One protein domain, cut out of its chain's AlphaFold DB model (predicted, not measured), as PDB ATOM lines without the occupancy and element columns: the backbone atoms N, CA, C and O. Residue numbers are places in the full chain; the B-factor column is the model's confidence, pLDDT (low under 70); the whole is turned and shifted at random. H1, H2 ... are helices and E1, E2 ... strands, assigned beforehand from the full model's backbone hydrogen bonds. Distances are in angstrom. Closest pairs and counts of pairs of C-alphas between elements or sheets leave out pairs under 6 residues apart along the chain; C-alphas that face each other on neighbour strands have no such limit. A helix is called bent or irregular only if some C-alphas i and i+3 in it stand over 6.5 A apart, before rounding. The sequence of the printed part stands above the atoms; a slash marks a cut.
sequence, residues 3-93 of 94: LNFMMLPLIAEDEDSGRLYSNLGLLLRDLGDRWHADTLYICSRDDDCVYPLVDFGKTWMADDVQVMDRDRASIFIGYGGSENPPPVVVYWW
ATOM      1  N   LEU A   3      42.577 -17.049 -50.181       80.12
ATOM      2  CA  LEU A   3      43.036 -16.829 -48.805       80.12
ATOM      3  C   LEU A   3      43.998 -17.928 -48.358       80.12
ATOM      4  O   LEU A   3      45.009 -17.636 -47.727       80.12
ATOM      5  N   ASN A   4      43.683 -19.183 -48.678       81.56
ATOM      6  CA  ASN A   4      44.488 -20.341 -48.304       81.56
ATOM      7  C   ASN A   4      44.200 -21.526 -49.238       81.56
ATOM      8  O   ASN A   4      43.196 -21.520 -49.951       81.56
ATOM      9  N   PHE A   5      45.057 -22.543 -49.211       85.56
ATOM     10  CA  PHE A   5      44.849 -23.804 -49.910       85.56
ATOM     11  C   PHE A   5      45.268 -24.996 -49.043       85.56
ATOM     12  O   PHE A   5      46.064 -24.854 -48.114       85.56
ATOM     13  N   MET A   6      44.728 -26.173 -49.345       81.12
ATOM     14  CA  MET A   6      45.035 -27.411 -48.643       81.12
ATOM     15  C   MET A   6      44.891 -28.609 -49.584       81.12
ATOM     16  O   MET A   6      43.882 -28.723 -50.268       81.12
ATOM     17  N   MET A   7      45.878 -29.502 -49.602       80.44
ATOM     18  CA  MET A   7      45.785 -30.801 -50.281       80.44
ATOM     19  C   MET A   7      45.399 -31.857 -49.251       80.44
ATOM     20  O   MET A   7      46.119 -32.017 -48.264       80.44
ATOM     21  N   LEU A   8      44.283 -32.552 -49.453       69.94
ATOM     22  CA  LEU A   8      43.765 -33.574 -48.537       69.94
ATOM     23  C   LEU A   8      43.097 -34.705 -49.328       69.94
ATOM     24  O   LEU A   8      42.718 -34.482 -50.470       69.94
ATOM     25  N   PRO A   9      42.934 -35.905 -48.746       64.31
ATOM     26  CA  PRO A   9      42.194 -36.983 -49.394       64.31
ATOM     27  C   PRO A   9      40.702 -36.634 -49.495       64.31
ATOM     28  O   PRO A   9      40.197 -35.837 -48.699       64.31
ATOM     29  N   LEU A  10      39.999 -37.285 -50.429       59.34
ATOM     30  CA  LEU A  10      38.551 -37.168 -50.627       59.34
ATOM     31  C   LEU A  10      37.797 -37.318 -49.297       59.34
ATOM     32  O   LEU A  10      37.775 -38.383 -48.677       59.34
ATOM     33  N   ILE A  11      37.150 -36.236 -48.876       57.03
ATOM     34  CA  ILE A  11      36.323 -36.210 -47.671       57.03
ATOM     35  C   ILE A  11      34.935 -36.735 -48.040       57.03
ATOM     36  O   ILE A  11      34.150 -36.023 -48.673       57.03
ATOM     37  N   ALA A  12      34.642 -37.976 -47.652       51.34
ATOM     38  CA  ALA A  12      33.299 -38.540 -47.739       51.34
ATOM     39  C   ALA A  12      32.346 -37.822 -46.762       51.34
ATOM     40  O   ALA A  12      32.742 -37.439 -45.662       51.34
ATOM     41  N   GLU A  13      31.093 -37.624 -47.177       51.78
ATOM     42  CA  GLU A  13      30.047 -36.893 -46.444       51.78
ATOM     43  C   GLU A  13      29.474 -37.689 -45.256       51.78
ATOM     44  O   GLU A  13      28.268 -37.902 -45.183       51.78
ATOM     45  N   ASP A  14      30.310 -38.155 -44.328       48.84
ATOM     46  CA  ASP A  14      29.801 -38.747 -43.084       48.84
ATOM     47  C   ASP A  14      29.727 -37.677 -41.982       48.84
ATOM     48  O   ASP A  14      30.679 -36.907 -41.800       48.84
ATOM     49  N   GLU A  15      28.597 -37.608 -41.267       47.28
ATOM     50  CA  GLU A  15      28.217 -36.539 -40.313       47.28
ATOM     51  C   GLU A  15      29.277 -36.274 -39.220       47.28
ATOM     52  O   GLU A  15      29.397 -35.153 -38.716       47.28
ATOM     53  N   ASP A  16      30.113 -37.265 -38.903       49.25
ATOM     54  CA  ASP A  16      31.192 -37.162 -37.912       49.25
ATOM     55  C   ASP A  16      32.433 -36.387 -38.404       49.25
ATOM     56  O   ASP A  16      33.290 -35.984 -37.605       49.25
ATOM     57  N   SER A  17      32.520 -36.092 -39.703       49.84
ATOM     58  CA  SER A  17      33.659 -35.396 -40.320       49.84
ATOM     59  C   SER A  17      33.774 -33.941 -39.861       49.84
ATOM     60  O   SER A  17      34.877 -33.446 -39.649       49.84
ATOM     61  N   GLY A  18      32.653 -33.260 -39.596       47.59
ATOM     62  CA  GLY A  18      32.643 -31.849 -39.184       47.59
ATOM     63  C   GLY A  18      33.354 -31.568 -37.851       47.59
ATOM     64  O   GLY A  18      33.895 -30.482 -37.653       47.59
ATOM     65  N   ARG A  19      33.419 -32.554 -36.943       48.00
ATOM     66  CA  ARG A  19      34.154 -32.443 -35.666       48.00
ATOM     67  C   ARG A  19      35.633 -32.813 -35.773       48.00
ATOM     68  O   ARG A  19      36.410 -32.407 -34.909       48.00
ATOM     69  N   LEU A  20      36.034 -33.545 -36.812       50.22
ATOM     70  CA  LEU A  20      37.426 -33.942 -37.035       50.22
ATOM     71  C   LEU A  20      38.307 -32.738 -37.436       50.22
ATOM     72  O   LEU A  20      39.478 -32.698 -37.057       50.22
ATOM     73  N   TYR A  21      37.750 -31.703 -38.087       52.69
ATOM     74  CA  TYR A  21      38.524 -30.558 -38.605       52.69
ATOM     75  C   TYR A  21      39.060 -29.572 -37.561       52.69
ATOM     76  O   TYR A  21      40.102 -28.963 -37.800       52.69
ATOM     77  N   SER A  22      38.463 -29.472 -36.367       49.88
ATOM     78  CA  SER A  22      39.054 -28.672 -35.275       49.88
ATOM     79  C   SER A  22      40.338 -29.301 -34.710       49.88
ATOM     80  O   SER A  22      41.168 -28.601 -34.133       49.88
ATOM     81  N   ASN A  23      40.532 -30.605 -34.941       49.59
ATOM     82  CA  ASN A  23      41.662 -31.406 -34.467       49.59
ATOM     83  C   ASN A  23      42.572 -31.910 -35.608       49.59
ATOM     84  O   ASN A  23      43.503 -32.681 -35.351       49.59
ATOM     85  N   LEU A  24      42.337 -31.495 -36.865       53.53
ATOM     86  CA  LEU A  24      42.952 -32.113 -38.051       53.53
ATOM     87  C   LEU A  24      44.484 -32.006 -38.073       53.53
ATOM     88  O   LEU A  24      45.153 -32.916 -38.543       53.53
ATOM     89  N   GLY A  25      45.066 -30.961 -37.480       51.91
ATOM     90  CA  GLY A  25      46.524 -30.842 -37.350       51.91
ATOM     91  C   GLY A  25      47.186 -31.967 -36.535       51.91
ATOM     92  O   GLY A  25      48.378 -32.208 -36.695       51.91
ATOM     93  N   LEU A  26      46.431 -32.672 -35.683       48.19
ATOM     94  CA  LEU A  26      46.927 -33.782 -34.858       48.19
ATOM     95  C   LEU A  26      46.607 -35.160 -35.457       48.19
ATOM     96  O   LEU A  26      47.394 -36.084 -35.276       48.19
ATOM     97  N   LEU A  27      45.505 -35.290 -36.201       45.62
ATOM     98  CA  LEU A  27      45.080 -36.545 -36.843       45.62
ATOM     99  C   LEU A  27      45.856 -36.865 -38.128       45.62
ATOM    100  O   LEU A  27      46.133 -38.033 -38.391       45.62
ATOM    101  N   LEU A  28      46.280 -35.848 -38.889       53.00
ATOM    102  CA  LEU A  28      47.114 -36.038 -40.088       53.00
ATOM    103  C   LEU A  28      48.492 -36.666 -39.768       53.00
ATOM    104  O   LEU A  28      49.139 -37.207 -40.657       53.00
ATOM    105  N   ARG A  29      48.938 -36.619 -38.502       45.03
ATOM    106  CA  ARG A  29      50.190 -37.236 -38.028       45.03
ATOM    107  C   ARG A  29      50.103 -38.764 -37.905       45.03
ATOM    108  O   ARG A  29      51.129 -39.427 -38.020       45.03
ATOM    109  N   ASP A  30      48.910 -39.310 -37.663       49.41
ATOM    110  CA  ASP A  30      48.727 -40.716 -37.265       49.41
ATOM    111  C   ASP A  30      48.245 -41.622 -38.418       49.41
ATOM    112  O   ASP A  30      48.117 -42.837 -38.257       49.41
ATOM    113  N   LEU A  31      48.001 -41.065 -39.602       47.81
ATOM    114  CA  LEU A  31      47.579 -41.825 -40.776       47.81
ATOM    115  C   LEU A  31      48.818 -42.286 -41.565       47.81
ATOM    116  O   LEU A  31      49.438 -41.542 -42.329       47.81
ATOM    117  N   GLY A  32      49.181 -43.544 -41.337       41.47
ATOM    118  CA  GLY A  32      50.209 -44.261 -42.079       41.47
ATOM    119  C   GLY A  32      49.755 -44.704 -43.477       41.47
ATOM    120  O   GLY A  32      48.644 -45.184 -43.684       41.47
ATOM    121  N   ASP A  33      50.695 -44.576 -44.409       44.78
ATOM    122  CA  ASP A  33      50.929 -45.371 -45.620       44.78
ATOM    123  C   ASP A  33      50.019 -45.321 -46.853       44.78
ATOM    124  O   ASP A  33      50.495 -45.767 -47.897       44.78
ATOM    125  N   ARG A  34      48.814 -44.737 -46.863       42.41
ATOM    126  CA  ARG A  34      48.114 -44.464 -48.145       42.41
ATOM    127  C   ARG A  34      47.265 -43.207 -48.093       42.41
ATOM    128  O   ARG A  34      46.114 -43.245 -47.678       42.41
ATOM    129  N   TRP A  35      47.832 -42.115 -48.585       45.38
ATOM    130  CA  TRP A  35      47.090 -40.901 -48.885       45.38
ATOM    131  C   TRP A  35      47.160 -40.677 -50.385       45.38
ATOM    132  O   TRP A  35      48.239 -40.441 -50.924       45.38
ATOM    133  N   HIS A  36      46.013 -40.768 -51.042       51.34
ATOM    134  CA  HIS A  36      45.841 -40.200 -52.368       51.34
ATOM    135  C   HIS A  36      45.670 -38.695 -52.170       51.34
ATOM    136  O   HIS A  36      44.654 -38.231 -51.654       51.34
ATOM    137  N   ALA A  37      46.741 -37.952 -52.441       57.53
ATOM    138  CA  ALA A  37      46.795 -36.500 -52.328       57.53
ATOM    139  C   ALA A  37      46.280 -35.866 -53.626       57.53
ATOM    140  O   ALA A  37      46.934 -34.993 -54.187       57.53
ATOM    141  N   ASP A  38      45.129 -36.334 -54.103       73.31
ATOM    142  CA  ASP A  38      44.636 -36.047 -55.455       73.31
ATOM    143  C   ASP A  38      43.494 -35.013 -55.426       73.31
ATOM    144  O   ASP A  38      42.838 -34.753 -56.433       73.31
ATOM    145  N   THR A  39      43.283 -34.373 -54.267       80.00
ATOM    146  CA  THR A  39      42.284 -33.315 -54.086       80.00
ATOM    147  C   THR A  39      42.889 -32.042 -53.500       80.00
ATOM    148  O   THR A  39      43.458 -32.040 -52.404       80.00
ATOM    149  N   LEU A  40      42.717 -30.930 -54.217       87.19
ATOM    150  CA  LEU A  40      43.113 -29.591 -53.775       87.19
ATOM    151  C   LEU A  40      41.885 -28.787 -53.368       87.19
ATOM    152  O   LEU A  40      40.996 -28.564 -54.178       87.19
ATOM    153  N   TYR A  41      41.888 -28.256 -52.155       86.56
ATOM    154  CA  TYR A  41      40.896 -27.315 -51.653       86.56
ATOM    155  C   TYR A  41      41.502 -25.911 -51.647       86.56
ATOM    156  O   TYR A  41      42.532 -25.679 -51.019       86.56
ATOM    157  N   ILE A  42      40.863 -24.951 -52.307       89.69
ATOM    158  CA  ILE A  42      41.266 -23.542 -52.326       89.69
ATOM    159  C   ILE A  42      40.162 -22.693 -51.712       89.69
ATOM    160  O   ILE A  42      39.073 -22.580 -52.262       89.69
ATOM    161  N   CYS A  43      40.468 -22.035 -50.600       89.44
ATOM    162  CA  CYS A  43      39.593 -21.048 -49.986       89.44
ATOM    163  C   CYS A  43      39.703 -19.730 -50.762       89.44
ATOM    164  O   CYS A  43      40.725 -19.043 -50.698       89.44
ATOM    165  N   SER A  44      38.670 -19.394 -51.528       89.69
ATOM    166  CA  SER A  44      38.565 -18.147 -52.278       89.69
ATOM    167  C   SER A  44      38.491 -16.945 -51.337       89.69
ATOM    168  O   SER A  44      38.039 -17.037 -50.199       89.69
ATOM    169  N   ARG A  45      38.938 -15.781 -51.814       87.19
ATOM    170  CA  ARG A  45      38.825 -14.531 -51.047       87.19
ATOM    171  C   ARG A  45      37.393 -14.011 -50.978       87.19
ATOM    172  O   ARG A  45      36.994 -13.469 -49.953       87.19
ATOM    173  N   ASP A  46      36.674 -14.160 -52.076       88.12
ATOM    174  CA  ASP A  46      35.326 -13.664 -52.312       88.12
ATOM    175  C   ASP A  46      34.710 -14.439 -53.492       88.12
ATOM    176  O   ASP A  46      35.368 -15.291 -54.104       88.12
ATOM    177  N   ASP A  47      33.440 -14.166 -53.784       88.88
ATOM    178  CA  ASP A  47      32.705 -14.820 -54.871       88.88
ATOM    179  C   ASP A  47      33.287 -14.479 -56.254       88.88
ATOM    180  O   ASP A  47      33.356 -15.341 -57.130       88.88
ATOM    181  N   ASP A  48      33.785 -13.253 -56.442       92.75
ATOM    182  CA  ASP A  48      34.350 -12.796 -57.718       92.75
ATOM    183  C   ASP A  48      35.635 -13.558 -58.081       92.75
ATOM    184  O   ASP A  48      35.939 -13.787 -59.255       92.75
ATOM    185  N   CYS A  49      36.386 -14.002 -57.073       92.62
ATOM    186  CA  CYS A  49      37.585 -14.812 -57.252       92.62
ATOM    187  C   CYS A  49      37.304 -16.280 -57.628       92.62
ATOM    188  O   CYS A  49      38.242 -16.966 -58.038       92.62
ATOM    189  N   VAL A  50      36.061 -16.769 -57.535       92.88
ATOM    190  CA  VAL A  50      35.725 -18.170 -57.852       92.88
ATOM    191  C   VAL A  50      35.901 -18.464 -59.338       92.88
ATOM    192  O   VAL A  50      36.490 -19.483 -59.685       92.88
ATOM    193  N   TYR A  51      35.456 -17.573 -60.227       93.88
ATOM    194  CA  TYR A  51      35.550 -17.808 -61.673       93.88
ATOM    195  C   TYR A  51      36.998 -17.983 -62.165       93.88
ATOM    196  O   TYR A  51      37.265 -18.986 -62.827       93.88
ATOM    197  N   PRO A  52      37.956 -17.098 -61.814       94.38
ATOM    198  CA  PRO A  52      39.363 -17.313 -62.151       94.38
ATOM    199  C   PRO A  52      39.937 -18.615 -61.585       94.38
ATOM    200  O   PRO A  52      40.756 -19.252 -62.239       94.38
ATOM    201  N   LEU A  53      39.517 -19.010 -60.378       93.75
ATOM    202  CA  LEU A  53      39.941 -20.268 -59.764       93.75
ATOM    203  C   LEU A  53      39.427 -21.467 -60.563       93.75
ATOM    204  O   LEU A  53      40.213 -22.315 -60.968       93.75
ATOM    205  N   VAL A  54      38.137 -21.502 -60.884       94.50
ATOM    206  CA  VAL A  54      37.563 -22.567 -61.717       94.50
ATOM    207  C   VAL A  54      38.274 -22.656 -63.073       94.50
ATOM    208  O   VAL A  54      38.604 -23.750 -63.531       94.50
ATOM    209  N   ASP A  55      38.599 -21.518 -63.690       94.38
ATOM    210  CA  ASP A  55      39.334 -21.497 -64.959       94.38
ATOM    211  C   ASP A  55      40.777 -22.022 -64.845       94.38
ATOM    212  O   ASP A  55      41.288 -22.603 -65.811       94.38
ATOM    213  N   PHE A  56      41.431 -21.916 -63.679       93.31
ATOM    214  CA  PHE A  56      42.736 -22.555 -63.471       93.31
ATOM    215  C   PHE A  56      42.678 -24.074 -63.543       93.31
ATOM    216  O   PHE A  56      43.691 -24.672 -63.905       93.31
ATOM    217  N   GLY A  57      41.515 -24.691 -63.318       89.50
ATOM    218  CA  GLY A  57      41.324 -26.131 -63.498       89.50
ATOM    219  C   GLY A  57      41.823 -26.624 -64.849       89.50
ATOM    220  O   GLY A  57      42.581 -27.585 -64.931       89.50
ATOM    221  N   LYS A  58      41.510 -25.871 -65.910       90.12
ATOM    222  CA  LYS A  58      41.953 -26.165 -67.280       90.12
ATOM    223  C   LYS A  58      43.467 -26.051 -67.437       90.12
ATOM    224  O   LYS A  58      44.073 -26.811 -68.182       90.12
ATOM    225  N   THR A  59      44.076 -25.081 -66.755       93.00
ATOM    226  CA  THR A  59      45.525 -24.831 -66.825       93.00
ATOM    227  C   THR A  59      46.305 -25.907 -66.080       93.00
ATOM    228  O   THR A  59      47.381 -26.302 -66.519       93.00
ATOM    229  N   TRP A  60      45.768 -26.382 -64.959       89.81
ATOM    230  CA  TRP A  60      46.381 -27.426 -64.142       89.81
ATOM    231  C   TRP A  60      45.958 -28.838 -64.537       89.81
ATOM    232  O   TRP A  60      46.395 -29.792 -63.899       89.81
ATOM    233  N   MET A  61      45.153 -28.966 -65.596       89.88
ATOM    234  CA  MET A  61      44.668 -30.246 -66.107       89.88
ATOM    235  C   MET A  61      43.994 -31.079 -65.009       89.88
ATOM    236  O   MET A  61      44.232 -32.275 -64.922       89.88
ATOM    237  N   ALA A  62      43.211 -30.422 -64.148       89.69
ATOM    238  CA  ALA A  62      42.351 -31.122 -63.205       89.69
ATOM    239  C   ALA A  62      41.244 -31.841 -63.984       89.69
ATOM    240  O   ALA A  62      40.667 -31.260 -64.909       89.69
ATOM    241  N   ASP A  63      40.954 -33.079 -63.603       89.81
ATOM    242  CA  ASP A  63      39.902 -33.899 -64.203       89.81
ATOM    243  C   ASP A  63      38.513 -33.353 -63.862       89.81
ATOM    244  O   ASP A  63      37.608 -33.375 -64.699       89.81
ATOM    245  N   ASP A  64      38.365 -32.779 -62.666       90.00
ATOM    246  CA  ASP A  64      37.161 -32.061 -62.262       90.00
ATOM    247  C   ASP A  64      37.481 -30.865 -61.355       90.00
ATOM    248  O   ASP A  64      38.457 -30.866 -60.596       90.00
ATOM    249  N   VAL A  65      36.636 -29.833 -61.422       92.50
ATOM    250  CA  VAL A  65      36.688 -28.673 -60.529       92.50
ATOM    251  C   VAL A  65      35.288 -28.305 -60.068       92.50
ATOM    252  O   VAL A  65      34.420 -27.951 -60.864       92.50
ATOM    253  N   GLN A  66      35.092 -28.319 -58.754       91.69
ATOM    254  CA  GLN A  66      33.808 -28.061 -58.114       91.69
ATOM    255  C   GLN A  66      33.898 -26.868 -57.167       91.69
ATOM    256  O   GLN A  66      34.935 -26.600 -56.566       91.69
ATOM    257  N   VAL A  67      32.786 -26.161 -56.992       91.75
ATOM    258  CA  VAL A  67      32.656 -25.134 -55.954       91.75
ATOM    259  C   VAL A  67      31.835 -25.733 -54.823       91.75
ATOM    260  O   VAL A  67      30.705 -26.167 -55.034       91.75
ATOM    261  N   MET A  68      32.422 -25.787 -53.634       86.62
ATOM    262  CA  MET A  68      31.781 -26.320 -52.442       86.62
ATOM    263  C   MET A  68      30.605 -25.434 -52.028       86.62
ATOM    264  O   MET A  68      30.720 -24.206 -52.008       86.62
ATOM    265  N   ASP A  69      29.498 -26.075 -51.652       83.75
ATOM    266  CA  ASP A  69      28.346 -25.403 -51.056       83.75
ATOM    267  C   ASP A  69      28.739 -24.599 -49.801       83.75
ATOM    268  O   ASP A  69      29.665 -24.974 -49.078       83.75
ATOM    269  N   ARG A  70      28.042 -23.488 -49.530       81.38
ATOM    270  CA  ARG A  70      28.400 -22.578 -48.435       81.38
ATOM    271  C   ARG A  70      28.211 -23.191 -47.055       81.38
ATOM    272  O   ARG A  70      29.075 -22.980 -46.205       81.38
ATOM    273  N   ASP A  71      27.153 -23.960 -46.824       76.69
ATOM    274  CA  ASP A  71      26.929 -24.590 -45.519       76.69
ATOM    275  C   ASP A  71      28.054 -25.590 -45.239       76.69
ATOM    276  O   ASP A  71      28.668 -25.593 -44.165       76.69
ATOM    277  N   ARG A  72      28.421 -26.357 -46.270       74.75
ATOM    278  CA  ARG A  72      29.548 -27.291 -46.224       74.75
ATOM    279  C   ARG A  72      30.891 -26.575 -46.047       74.75
ATOM    280  O   ARG A  72      31.698 -27.000 -45.219       74.75
ATOM    281  N   ALA A  73      31.120 -25.475 -46.763       78.44
ATOM    282  CA  ALA A  73      32.327 -24.665 -46.637       78.44
ATOM    283  C   ALA A  73      32.468 -24.110 -45.217       78.44
ATOM    284  O   ALA A  73      33.545 -24.233 -44.645       78.44
ATOM    285  N   SER A  74      31.384 -23.587 -44.625       76.06
ATOM    286  CA  SER A  74      31.336 -23.048 -43.255       76.06
ATOM    287  C   SER A  74      31.807 -24.057 -42.210       76.06
ATOM    288  O   SER A  74      32.580 -23.718 -41.311       76.06
ATOM    289  N   ILE A  75      31.371 -25.312 -42.344       74.31
ATOM    290  CA  ILE A  75      31.795 -26.413 -41.475       74.31
ATOM    291  C   ILE A  75      33.266 -26.752 -41.737       74.31
ATOM    292  O   ILE A  75      34.055 -26.813 -40.795       74.31
ATOM    293  N   PHE A  76      33.645 -26.918 -43.006       72.19
ATOM    294  CA  PHE A  76      34.991 -27.325 -43.421       72.19
ATOM    295  C   PHE A  76      36.087 -26.366 -42.937       72.19
ATOM    296  O   PHE A  76      37.102 -26.801 -42.396       72.19
ATOM    297  N   ILE A  77      35.878 -25.056 -43.078       71.25
ATOM    298  CA  ILE A  77      36.848 -24.034 -42.650       71.25
ATOM    299  C   ILE A  77      36.752 -23.701 -41.151       71.25
ATOM    300  O   ILE A  77      37.471 -22.823 -40.671       71.25
ATOM    301  N   GLY A  78      35.854 -24.355 -40.406       67.69
ATOM    302  CA  GLY A  78      35.649 -24.113 -38.977       67.69
ATOM    303  C   GLY A  78      34.975 -22.776 -38.652       67.69
ATOM    304  O   GLY A  78      35.110 -22.281 -37.535       67.69
ATOM    305  N   TYR A  79      34.241 -22.185 -39.599       63.09
ATOM    306  CA  TYR A  79      33.497 -20.932 -39.407       63.09
ATOM    307  C   TYR A  79      32.148 -21.122 -38.695       63.09
ATOM    308  O   TYR A  79      31.453 -20.140 -38.439       63.09
ATOM    309  N   GLY A  80      31.787 -22.359 -38.336       59.41
ATOM    310  CA  GLY A  80      30.770 -22.645 -37.319       59.41
ATOM    311  C   GLY A  80      29.375 -22.091 -37.618       59.41
ATOM    312  O   GLY A  80      28.689 -21.672 -36.689       59.41
ATOM    313  N   GLY A  81      28.966 -22.060 -38.890       59.56
ATOM    314  CA  GLY A  81      27.661 -21.522 -39.291       59.56
ATOM    315  C   GLY A  81      27.669 -20.020 -39.579       59.56
ATOM    316  O   GLY A  81      26.642 -19.363 -39.434       59.56
ATOM    317  N   SER A  82      28.815 -19.455 -39.975       67.44
ATOM    318  CA  SER A  82      28.867 -18.103 -40.544       67.44
ATOM    319  C   SER A  82      27.851 -17.955 -41.681       67.44
ATOM    320  O   SER A  82      27.766 -18.832 -42.536       67.44
ATOM    321  N   GLU A  83      27.126 -16.831 -41.711       68.88
ATOM    322  CA  GLU A  83      26.138 -16.522 -42.759       68.88
ATOM    323  C   GLU A  83      26.778 -16.307 -44.142       68.88
ATOM    324  O   GLU A  83      26.092 -16.347 -45.162       68.88
ATOM    325  N   ASN A  84      28.092 -16.062 -44.197       78.50
ATOM    326  CA  ASN A  84      28.805 -15.825 -45.449       78.50
ATOM    327  C   ASN A  84      30.258 -16.332 -45.381       78.50
ATOM    328  O   ASN A  84      31.191 -15.524 -45.307       78.50
ATOM    329  N   PRO A  85      30.472 -17.658 -45.359       82.50
ATOM    330  CA  PRO A  85      31.811 -18.222 -45.388       82.50
ATOM    331  C   PRO A  85      32.462 -17.954 -46.755       82.50
ATOM    332  O   PRO A  85      31.763 -17.920 -47.773       82.50
ATOM    333  N   PRO A  86      33.794 -17.782 -46.814       83.62
ATOM    334  CA  PRO A  86      34.500 -17.715 -48.086       83.62
ATOM    335  C   PRO A  86      34.245 -18.985 -48.924       83.62
ATOM    336  O   PRO A  86      34.268 -20.090 -48.370       83.62
ATOM    337  N   PRO A  87      34.032 -18.860 -50.247       89.44
ATOM    338  CA  PRO A  87      33.831 -20.012 -51.122       89.44
ATOM    339  C   PRO A  87      35.050 -20.932 -51.139       89.44
ATOM    340  O   PRO A  87      36.184 -20.456 -51.090       89.44
ATOM    341  N   VAL A  88      34.841 -22.239 -51.289       88.75
ATOM    342  CA  VAL A  88      35.935 -23.208 -51.446       88.75
ATOM    343  C   VAL A  88      35.842 -23.856 -52.822       88.75
ATOM    344  O   VAL A  88      34.812 -24.422 -53.169       88.75
ATOM    345  N   VAL A  89      36.911 -23.771 -53.610       92.06
ATOM    346  CA  VAL A  89      37.041 -24.441 -54.911       92.06
ATOM    347  C   VAL A  89      37.845 -25.720 -54.720       92.06
ATOM    348  O   VAL A  89      38.900 -25.691 -54.093       92.06
ATOM    349  N   VAL A  90      37.345 -26.831 -55.240       90.12
ATOM    350  CA  VAL A  90      37.906 -28.170 -55.073       90.12
ATOM    351  C   VAL A  90      38.338 -28.701 -56.434       90.12
ATOM    352  O   VAL A  90      37.538 -28.670 -57.361       90.12
ATOM    353  N   TYR A  91      39.574 -29.173 -56.557       90.75
ATOM    354  CA  TYR A  91      40.130 -29.755 -57.783       90.75
ATOM    355  C   TYR A  91      40.435 -31.232 -57.560       90.75
ATOM    356  O   TYR A  91      40.880 -31.585 -56.467       90.75
ATOM    357  N   TRP A  92      40.263 -32.039 -58.605       87.62
ATOM    358  CA  TRP A  92      40.460 -33.491 -58.612       87.62
ATOM    359  C   TRP A  92      41.393 -33.900 -59.762       87.62
ATOM    360  O   TRP A  92      41.308 -33.299 -60.833       87.62
ATOM    361  N   TRP A  93      42.253 -34.902 -59.545       85.56
ATOM    362  CA  TRP A  93      43.177 -35.467 -60.553       85.56
ATOM    363  C   TRP A  93      43.096 -37.009 -60.650       85.56
ATOM    364  O   TRP A  93      44.125 -37.677 -60.777       85.56
TER     365      TRP A  93
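What this domain is: This is residues 3 to 93 of the 94 residues of an uncharacterized protein of Microcoleus sp. SU_5_3 (UniProt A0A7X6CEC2). A twisted sheet of four strands has H2 packed along one face, while H1 lies well off the sheet on the side away from H2, in the excursion of residues 8 to 38 between E1 and E2. The short H3 sits by the sheet, where it only grazes it, and reaches H1 through a slight contact. The printed part has 91 residues, with three named helices and four named strands in the order E1 H1 E2 H2 E3 H3 E4; the class is mixed, helices and strands. The sheet runs E1, E2, E4, E3, all antiparallel. The whole is compact, with a radius of gyration of the C-alphas of 13.5 A and spans of 35 by 33 by 21 A.

How they stand to each other: In the sheet, E2, residues 39 to 44, and E4, residues 88 to 92, are the inner strands, antiparallel at 158 degrees, with N 42 and O 89 within hydrogen-bond range at 2.8 A. The edge strand E1, residues 3 to 7, is antiparallel to E2 at 173 degrees, with N 6 and O 41 at 2.8 A. The other edge strand, E3, residues 64 to 68, is antiparallel to E4 at 157 degrees, with N 66 and O 90 at 2.8 A. H2, residues 50 to 59, is on the sheet at a height of 8.7 A, giving two layers, a helix on one face of a sheet. It lies over E4 and, only just, over E3 with 3 C-alphas, and runs along the strands, at 11 degrees to E4 on the local plane. Its closest C-alphas to E3 are those of Gly 57 and Val 65, 6.1 A apart. E2, H2 and E3 form a split strand-helix-strand unit, two strands running the same way with E4 between them, and its crossover is right-handed. H3, residues 70 to 76, only grazes the sheet; its closest C-alphas to E4 are those of Ala 73 and Val 88, 6.2 A apart. H1, residues 17 to 27, is not on the sheet and only just touches H3, with 3 pairs of C-alphas within 8 A, the closest those of Gly 18 and Ile 75 at 6.0 A. H1 and H3 run the same way at a shallow tilt of 34.7 degrees, only just short of steep. H1 and H2 are apart. In H3 every O i to N i+4 pair is within hydrogen-bond range; in H2 3 of 6 are, and in H1 2 of 7, beside 4 of 8 O i to N i+3 pairs.

Where its parts are: E1 begins at C-alpha 3 (43.036, -16.829, -48.805) and is 14.3 A long; E2 measures 15.7 A, E3 12.6 A and E4 13.3 A. H2 is 14.9 A long, from C-alpha 50 (35.725, -18.170, -57.852), and H3 9.5 A. H1 is 12.0 A long and irregular, with C-alphas 22 and 25 8.1 A apart. E4 ends at C-alpha 92 (40.460, -33.491, -58.612).

The domain as a whole: The two C-alphas farthest apart are those of Gly 32 and Asp 48, 38.6 A. The printed part has no cut. The links H1 to E2 and H3 to E4 are long, 11 residues each. Mean pLDDT of the printed part is 73.2; residues 8 to 37 and 78 to 83 are under 70.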